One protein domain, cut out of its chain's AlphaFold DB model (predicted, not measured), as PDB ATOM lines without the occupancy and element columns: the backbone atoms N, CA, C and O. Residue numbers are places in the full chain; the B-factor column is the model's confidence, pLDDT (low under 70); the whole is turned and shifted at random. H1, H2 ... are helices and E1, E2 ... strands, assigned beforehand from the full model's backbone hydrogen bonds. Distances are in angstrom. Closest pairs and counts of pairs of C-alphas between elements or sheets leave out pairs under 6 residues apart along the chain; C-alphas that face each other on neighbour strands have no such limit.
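Overview. This is residues 238 to 296 of the 814 residues of the protein "Transforming growth factor-beta-induced protein" of Mytilus galloprovincialis (UniProt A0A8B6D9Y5). There is little regular structure: look for a two-stranded hairpin, E1 and E2, with the long loop 261 to 281 folding back beside it. A short helix, H1, lies across the hairpin from that loop. The 59 printed residues run H1, E1, E2, a mixed class with only 22 residues in named elements. The whole is only just compact, close to loose, with a radius of gyration of the C-alphas of 12.0 A and spans of 32 by 24 by 20 A.

Along the chain. Find C-alpha 254 at (-18.361, 2.025, 15.001); E1, residues 254 to 260, runs 19.3 A from there. E2, residues 282 to 290, runs 25.1 A to C-alpha 290 at (-17.175, 3.993, 10.858). H1 is residues 238 to 243.

Arrangement. E1 and E2 are an antiparallel hairpin at 157 degrees; N 257 and O 287 are within hydrogen-bond range at 2.8 A. Residues 266 to 267 pair antiparallel with 258 to 259 of E1. The closest C-alphas of H1 and E2, Met 243 and Phe 285, are 6.4 A apart. In H1 every O i to N i+4 pair is within hydrogen-bond range.

Size, cuts and confidence. The printed part has no cut. The link E1 to E2 is long. Confidence is under 70 at residues 238 to 247 and 269 to 275.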
ATOM      1  N   ILE A 238     -21.046 -23.633   5.049       35.41
ATOM      2  CA  ILE A 238     -20.452 -22.686   4.085       35.41
ATOM      3  C   ILE A 238     -21.426 -21.543   3.748       35.41
ATOM      4  O   ILE A 238     -21.004 -20.395   3.626       35.41
ATOM      5  N   THR A 239     -22.731 -21.816   3.611       37.69
ATOM      6  CA  THR A 239     -23.743 -20.756   3.458       37.69
ATOM      7  C   THR A 239     -23.933 -19.949   4.736       37.69
ATOM      8  O   THR A 239     -24.153 -18.750   4.641       37.69
ATOM      9  N   ASP A 240     -23.819 -20.569   5.907       38.81
ATOM     10  CA  ASP A 240     -23.904 -19.904   7.203       38.81
ATOM     11  C   ASP A 240     -22.664 -19.018   7.412       38.81
ATOM     12  O   ASP A 240     -22.823 -17.871   7.814       38.81
ATOM     13  N   ASP A 241     -21.468 -19.472   7.017       39.25
ATOM     14  CA  ASP A 241     -20.207 -18.714   7.036       39.25
ATOM     15  C   ASP A 241     -20.206 -17.553   6.024       39.25
ATOM     16  O   ASP A 241     -19.739 -16.462   6.339       39.25
ATOM     17  N   ALA A 242     -20.796 -17.733   4.835       41.22
ATOM     18  CA  ALA A 242     -21.003 -16.656   3.857       41.22
ATOM     19  C   ALA A 242     -22.145 -15.687   4.238       41.22
ATOM     20  O   ALA A 242     -22.242 -14.593   3.678       41.22
ATOM     21  N   MET A 243     -23.025 -16.088   5.164       43.41
ATOM     22  CA  MET A 243     -24.091 -15.259   5.742       43.41
ATOM     23  C   MET A 243     -23.720 -14.656   7.100       43.41
ATOM     24  O   MET A 243     -24.476 -13.826   7.619       43.41
ATOM     25  N   MET A 244     -22.571 -15.024   7.669       47.00
ATOM     26  CA  MET A 244     -22.017 -14.334   8.823       47.00
ATOM     27  C   MET A 244     -21.564 -12.956   8.350       47.00
ATOM     28  O   MET A 244     -20.753 -12.824   7.437       47.00
ATOM     29  N   GLY A 245     -22.155 -11.915   8.935       54.69
ATOM     30  CA  GLY A 245     -21.714 -10.543   8.714       54.69
ATOM     31  C   GLY A 245     -20.243 -10.350   9.086       54.69
ATOM     32  O   GLY A 245     -19.584 -11.272   9.566       54.69
ATOM     33  N   ASP A 246     -19.731  -9.136   8.891       59.31
ATOM     34  CA  ASP A 246     -18.361  -8.817   9.296       59.31
ATOM     35  C   ASP A 246     -18.135  -9.244  10.758       59.31
ATOM     36  O   ASP A 246     -19.017  -9.065  11.610       59.31
ATOM     37  N   GLN A 247     -16.950  -9.796  11.051       65.06
ATOM     38  CA  GLN A 247     -16.542 -10.071  12.429       65.06
ATOM     39  C   GLN A 247     -16.775  -8.812  13.279       65.06
ATOM     40  O   GLN A 247     -16.476  -7.713  12.799       65.06
ATOM     41  N   PRO A 248     -17.307  -8.938  14.512       70.19
ATOM     42  CA  PRO A 248     -17.632  -7.785  15.336       70.19
ATOM     43  C   PRO A 248     -16.419  -6.875  15.517       70.19
ATOM     44  O   PRO A 248     -15.488  -7.191  16.258       70.19
ATOM     45  N   ASP A 249     -16.441  -5.729  14.846       71.75
ATOM     46  CA  ASP A 249     -15.420  -4.719  15.050       71.75
ATOM     47  C   ASP A 249     -15.776  -3.902  16.290       71.75
ATOM     48  O   ASP A 249     -16.889  -3.387  16.437       71.75
ATOM     49  N   SER A 250     -14.822  -3.828  17.208       76.06
ATOM     50  CA  SER A 250     -14.978  -3.190  18.510       76.06
ATOM     51  C   SER A 250     -14.088  -1.959  18.572       76.06
ATOM     52  O   SER A 250     -12.919  -2.018  18.213       76.06
ATOM     53  N   GLY A 251     -14.636  -0.835  19.027       83.44
ATOM     54  CA  GLY A 251     -13.906   0.424  19.155       83.44
ATOM     55  C   GLY A 251     -14.830   1.641  19.070       83.44
ATOM     56  O   GLY A 251     -16.029   1.490  18.810       83.44
ATOM     57  N   PRO A 252     -14.300   2.855  19.304       86.62
ATOM     58  CA  PRO A 252     -15.102   4.074  19.299       86.62
ATOM     59  C   PRO A 252     -15.698   4.343  17.912       86.62
ATOM     60  O   PRO A 252     -15.073   4.059  16.891       86.62
ATOM     61  N   ASN A 253     -16.905   4.915  17.886       86.88
ATOM     62  CA  ASN A 253     -17.591   5.394  16.679       86.88
ATOM     63  C   ASN A 253     -17.748   4.346  15.562       86.88
ATOM     64  O   ASN A 253     -17.705   4.681  14.375       86.88
ATOM     65  N   ILE A 254     -17.948   3.078  15.931       86.00
ATOM     66  CA  ILE A 254     -18.361   2.025  15.001       86.00
ATOM     67  C   ILE A 254     -19.885   1.956  14.932       86.00
ATOM     68  O   ILE A 254     -20.581   1.825  15.938       86.00
ATOM     69  N   CYS A 255     -20.399   2.004  13.711       82.00
ATOM     70  CA  CYS A 255     -21.805   1.890  13.384       82.00
ATOM     71  C   CYS A 255     -22.097   0.521  12.767       82.00
ATOM     72  O   CYS A 255     -21.400   0.049  11.866       82.00
ATOM     73  N   LYS A 256     -23.182  -0.093  13.242       82.69
ATOM     74  CA  LYS A 256     -23.742  -1.327  12.687       82.69
ATOM     75  C   LYS A 256     -24.720  -0.973  11.572       82.69
ATOM     76  O   LYS A 256     -25.684  -0.241  11.805       82.69
ATOM     77  N   ILE A 257     -24.491  -1.508  10.383       80.38
ATOM     78  CA  ILE A 257     -25.403  -1.416   9.242       80.38
ATOM     79  C   ILE A 257     -25.966  -2.804   9.000       80.38
ATOM     80  O   ILE A 257     -25.210  -3.762   8.893       80.38
ATOM     81  N   LYS A 258     -27.285  -2.924   8.887       82.12
ATOM     82  CA  LYS A 258     -27.889  -4.179   8.442       82.12
ATOM     83  C   LYS A 258     -28.062  -4.130   6.941       82.12
ATOM     84  O   LYS A 258     -28.682  -3.197   6.428       82.12
ATOM     85  N   GLU A 259     -27.513  -5.123   6.270       84.19
ATOM     86  CA  GLU A 259     -27.569  -5.254   4.823       84.19
ATOM     87  C   GLU A 259     -28.399  -6.485   4.454       84.19
ATOM     88  O   GLU A 259     -28.353  -7.522   5.125       84.19
ATOM     89  N   VAL A 260     -29.224  -6.337   3.422       84.31
ATOM     90  CA  VAL A 260     -30.052  -7.422   2.898       84.31
ATOM     91  C   VAL A 260     -29.242  -8.192   1.862       84.31
ATOM     92  O   VAL A 260     -28.688  -7.626   0.916       84.31
ATOM     93  N   TYR A 261     -29.167  -9.509   2.043       81.44
ATOM     94  CA  TYR A 261     -28.316 -10.358   1.223       81.44
ATOM     95  C   TYR A 261     -28.700 -10.304  -0.267       81.44
ATOM     96  O   TYR A 261     -29.859 -10.515  -0.653       81.44
ATOM     97  N   GLY A 262     -27.708 -10.018  -1.114       77.12
ATOM     98  CA  GLY A 262     -27.858  -9.989  -2.569       77.12
ATOM     99  C   GLY A 262     -28.758  -8.871  -3.112       77.12
ATOM    100  O   GLY A 262     -29.294  -9.024  -4.211       77.12
ATOM    101  N   THR A 263     -29.003  -7.792  -2.355       76.75
ATOM    102  CA  THR A 263     -29.691  -6.584  -2.870       76.75
ATOM    103  C   THR A 263     -28.852  -5.315  -2.769       76.75
ATOM    104  O   THR A 263     -29.120  -4.367  -3.497       76.75
ATOM    105  N   GLY A 264     -27.870  -5.271  -1.859       72.88
ATOM    106  CA  GLY A 264     -27.158  -4.036  -1.515       72.88
ATOM    107  C   GLY A 264     -28.003  -3.046  -0.703       72.88
ATOM    108  O   GLY A 264     -27.537  -1.950  -0.393       72.88
ATOM    109  N   GLU A 265     -29.238  -3.405  -0.331       78.31
ATOM    110  CA  GLU A 265     -30.085  -2.557   0.501       78.31
ATOM    111  C   GLU A 265     -29.558  -2.508   1.926       78.31
ATOM    112  O   GLU A 265     -29.374  -3.531   2.591       78.31
ATOM    113  N   ARG A 266     -29.371  -1.283   2.410       79.00
ATOM    114  CA  ARG A 266     -28.821  -1.005   3.729       79.00
ATOM    115  C   ARG A 266     -29.814  -0.257   4.594       79.00
ATOM    116  O   ARG A 266     -30.571   0.603   4.131       79.00
ATOM    117  N   PHE A 267     -29.746  -0.572   5.876       78.88
ATOM    118  CA  PHE A 267     -30.520   0.043   6.931       78.88
ATOM    119  C   PHE A 267     -29.554   0.584   7.989       78.88
ATOM    120  O   PHE A 267     -28.761  -0.171   8.556       78.88
ATOM    121  N   TYR A 268     -29.613   1.891   8.237       70.94
ATOM    122  CA  TYR A 268     -28.681   2.626   9.096       70.94
ATOM    123  C   TYR A 268     -29.351   3.016  10.428       70.94
ATOM    124  O   TYR A 268     -30.557   3.258  10.459       70.94
ATOM    125  N   GLN A 269     -28.548   3.082  11.502       61.25
ATOM    126  CA  GLN A 269     -28.893   3.505  12.877       61.25
ATOM    127  C   GLN A 269     -29.977   2.703  13.637       61.25
ATOM    128  O   GLN A 269     -30.964   2.210  13.094       61.25
ATOM    129  N   GLY A 270     -29.813   2.635  14.967       54.66
ATOM    130  CA  GLY A 270     -30.881   2.238  15.894       54.66
ATOM    131  C   GLY A 270     -31.368   0.795  15.744       54.66
ATOM    132  O   GLY A 270     -32.569   0.535  15.853       54.66
ATOM    133  N   PHE A 271     -30.463  -0.152  15.483       48.44
ATOM    134  CA  PHE A 271     -30.772  -1.568  15.671       48.44
ATOM    135  C   PHE A 271     -30.911  -1.835  17.161       48.44
ATOM    136  O   PHE A 271     -29.943  -2.127  17.853       48.44
ATOM    137  N   THR A 272     -32.136  -1.731  17.654       48.81
ATOM    138  CA  THR A 272     -32.532  -2.621  18.739       48.81
ATOM    139  C   THR A 272     -32.484  -4.051  18.190       48.81
ATOM    140  O   THR A 272     -32.768  -4.265  17.003       48.81
ATOM    141  N   ASP A 273     -32.200  -5.042  19.038       52.25
ATOM    142  CA  ASP A 273     -32.279  -6.478  18.694       52.25
ATOM    143  C   ASP A 273     -33.668  -6.900  18.161       52.25
ATOM    144  O   ASP A 273     -33.868  -8.015  17.691       52.25
ATOM    145  N   LYS A 274     -34.635  -5.975  18.173       57.22
ATOM    146  CA  LYS A 274     -36.010  -6.126  17.708       57.22
ATOM    147  C   LYS A 274     -36.174  -6.197  16.182       57.22
ATOM    148  O   LYS A 274     -37.261  -6.550  15.740       57.22
ATOM    149  N   ARG A 275     -35.184  -5.843  15.342       67.44
ATOM    150  CA  ARG A 275     -35.367  -5.911  13.868       67.44
ATOM    151  C   ARG A 275     -35.313  -7.359  13.354       67.44
ATOM    152  O   ARG A 275     -34.407  -8.098  13.734       67.44
ATOM    153  N   PRO A 276     -36.174  -7.751  12.396       70.81
ATOM    154  CA  PRO A 276     -36.321  -9.148  11.980       70.81
ATOM    155  C   PRO A 276     -35.041  -9.715  11.356       70.81
ATOM    156  O   PRO A 276     -34.341  -9.016  10.626       70.81
ATOM    157  N   LYS A 277     -34.728 -10.993  11.609       79.00
ATOM    158  CA  LYS A 277     -33.568 -11.700  11.014       79.00
ATOM    159  C   LYS A 277     -33.635 -11.804   9.483       79.00
ATOM    160  O   LYS A 277     -32.636 -12.115   8.838       79.00
ATOM    161  N   ARG A 278     -34.819 -11.575   8.917       84.56
ATOM    162  CA  ARG A 278     -35.086 -11.535   7.484       84.56
ATOM    163  C   ARG A 278     -35.831 -10.255   7.132       84.56
ATOM    164  O   ARG A 278     -36.676  -9.816   7.903       84.56
ATOM    165  N   ILE A 279     -35.532  -9.689   5.972       85.75
ATOM    166  CA  ILE A 279     -36.271  -8.573   5.375       85.75
ATOM    167  C   ILE A 279     -36.707  -9.036   3.988       85.75
ATOM    168  O   ILE A 279     -35.879  -9.511   3.213       85.75
ATOM    169  N   CYS A 280     -38.007  -8.959   3.699       85.69
ATOM    170  CA  CYS A 280     -38.591  -9.404   2.425       85.69
ATOM    171  C   CYS A 280     -38.188 -10.831   2.022       85.69
ATOM    172  O   CYS A 280     -37.732 -11.085   0.905       85.69
ATOM    173  N   ASP A 281     -38.310 -11.745   2.988       85.25
ATOM    174  CA  ASP A 281     -37.918 -13.162   2.945       85.25
ATOM    175  C   ASP A 281     -36.416 -13.439   2.772       85.25
ATOM    176  O   ASP A 281     -35.983 -14.595   2.855       85.25
ATOM    177  N   ARG A 282     -35.594 -12.396   2.618       84.81
ATOM    178  CA  ARG A 282     -34.146 -12.519   2.467       84.81
ATOM    179  C   ARG A 282     -33.429 -12.444   3.811       84.81
ATOM    180  O   ARG A 282     -33.822 -11.653   4.671       84.81
ATOM    181  N   PRO A 283     -32.361 -13.234   4.005       85.25
ATOM    182  CA  PRO A 283     -31.518 -13.108   5.179       85.25
ATOM    183  C   PRO A 283     -30.803 -11.758   5.174       85.25
ATOM    184  O   PRO A 283     -30.534 -11.157   4.131       85.25
ATOM    185  N   THR A 284     -30.502 -11.289   6.372       84.00
ATOM    186  CA  THR A 284     -29.785 -10.038   6.594       84.00
ATOM    187  C   THR A 284     -28.544 -10.297   7.420       84.00
ATOM    188  O   THR A 284     -28.614 -11.077   8.371       84.00
ATOM    189  N   PHE A 285     -27.469  -9.582   7.130       82.81
ATOM    190  CA  PHE A 285     -26.230  -9.639   7.895       82.81
ATOM    191  C   PHE A 285     -25.862  -8.249   8.418       82.81
ATOM    192  O   PHE A 285     -26.409  -7.233   7.982       82.81
ATOM    193  N   ILE A 286     -24.978  -8.210   9.412       82.31
ATOM    194  CA  ILE A 286     -24.514  -6.966  10.026       82.31
ATOM    195  C   ILE A 286     -23.141  -6.631   9.458       82.31
ATOM    196  O   ILE A 286     -22.243  -7.464   9.444       82.31
ATOM    197  N   ARG A 287     -22.988  -5.392   9.010       82.19
ATOM    198  CA  ARG A 287     -21.736  -4.808   8.556       82.19
ATOM    199  C   ARG A 287     -21.272  -3.761   9.559       82.19
ATOM    200  O   ARG A 287     -22.084  -2.951  10.016       82.19
ATOM    201  N   TYR A 288     -19.985  -3.756   9.883       82.75
ATOM    202  CA  TYR A 288     -19.402  -2.800  10.824       82.75
ATOM    203  C   TYR A 288     -18.584  -1.758  10.061       82.75
ATOM    204  O   TYR A 288     -17.626  -2.071   9.359       82.75
ATOM    205  N   THR A 289     -18.964  -0.491  10.190       83.69
ATOM    206  CA  THR A 289     -18.289   0.632   9.522       83.69
ATOM    207  C   THR A 289     -18.057   1.769  10.502       83.69
ATOM    208  O   THR A 289     -18.704   1.831  11.543       83.69
ATOM    209  N   CYS A 290     -17.189   2.717  10.157       86.19
ATOM    210  CA  CYS A 290     -17.175   3.993  10.858       86.19
ATOM    211  C   CYS A 290     -18.543   4.659  10.779       86.19
ATOM    212  O   CYS A 290     -19.157   4.710   9.709       86.19
ATOM    213  N   CYS A 291     -18.991   5.185  11.914       83.69
ATOM    214  CA  CYS A 291     -20.092   6.123  11.953       83.69
ATOM    215  C   CYS A 291     -19.771   7.353  11.104       83.69
ATOM    216  O   CYS A 291     -18.608   7.707  10.877       83.69
ATOM    217  N   THR A 292     -20.822   8.011  10.631       81.00
ATOM    218  CA  THR A 292     -20.680   9.213   9.824       81.00
ATOM    219  C   THR A 292     -19.859  10.275  10.548       81.00
ATOM    220  O   THR A 292     -20.055  10.507  11.737       81.00
ATOM    221  N   GLY A 293     -18.947  10.926   9.825       83.31
ATOM    222  CA  GLY A 293     -18.054  11.936  10.394       83.31
ATOM    223  C   GLY A 293     -16.803  11.356  11.048       83.31
ATOM    224  O   GLY A 293     -15.989  12.128  11.534       83.31
ATOM    225  N   TYR A 294     -16.603  10.035  11.010       88.00
ATOM    226  CA  TYR A 294     -15.412   9.388  11.554       88.00
ATOM    227  C   TYR A 294     -14.660   8.566  10.503       88.00
ATOM    228  O   TYR A 294     -15.205   8.160   9.469       88.00
ATOM    229  N   SER A 295     -13.381   8.321  10.764       87.31
ATOM    230  CA  SER A 295     -12.499   7.466   9.966       87.31
ATOM    231  C   SER A 295     -11.628   6.584  10.847       87.31
ATOM    232  O   SER A 295     -11.374   6.883  12.014       87.31
ATOM    233  N   ARG A 296     -11.156   5.488  10.252       88.00
ATOM    234  CA  ARG A 296     -10.151   4.621  10.859       88.00
ATOM    235  C   ARG A 296      -8.780   5.273  10.782       88.00
ATOM    236  O   ARG A 296      -8.454   5.931   9.795       88.00
TER     237      ARG A 296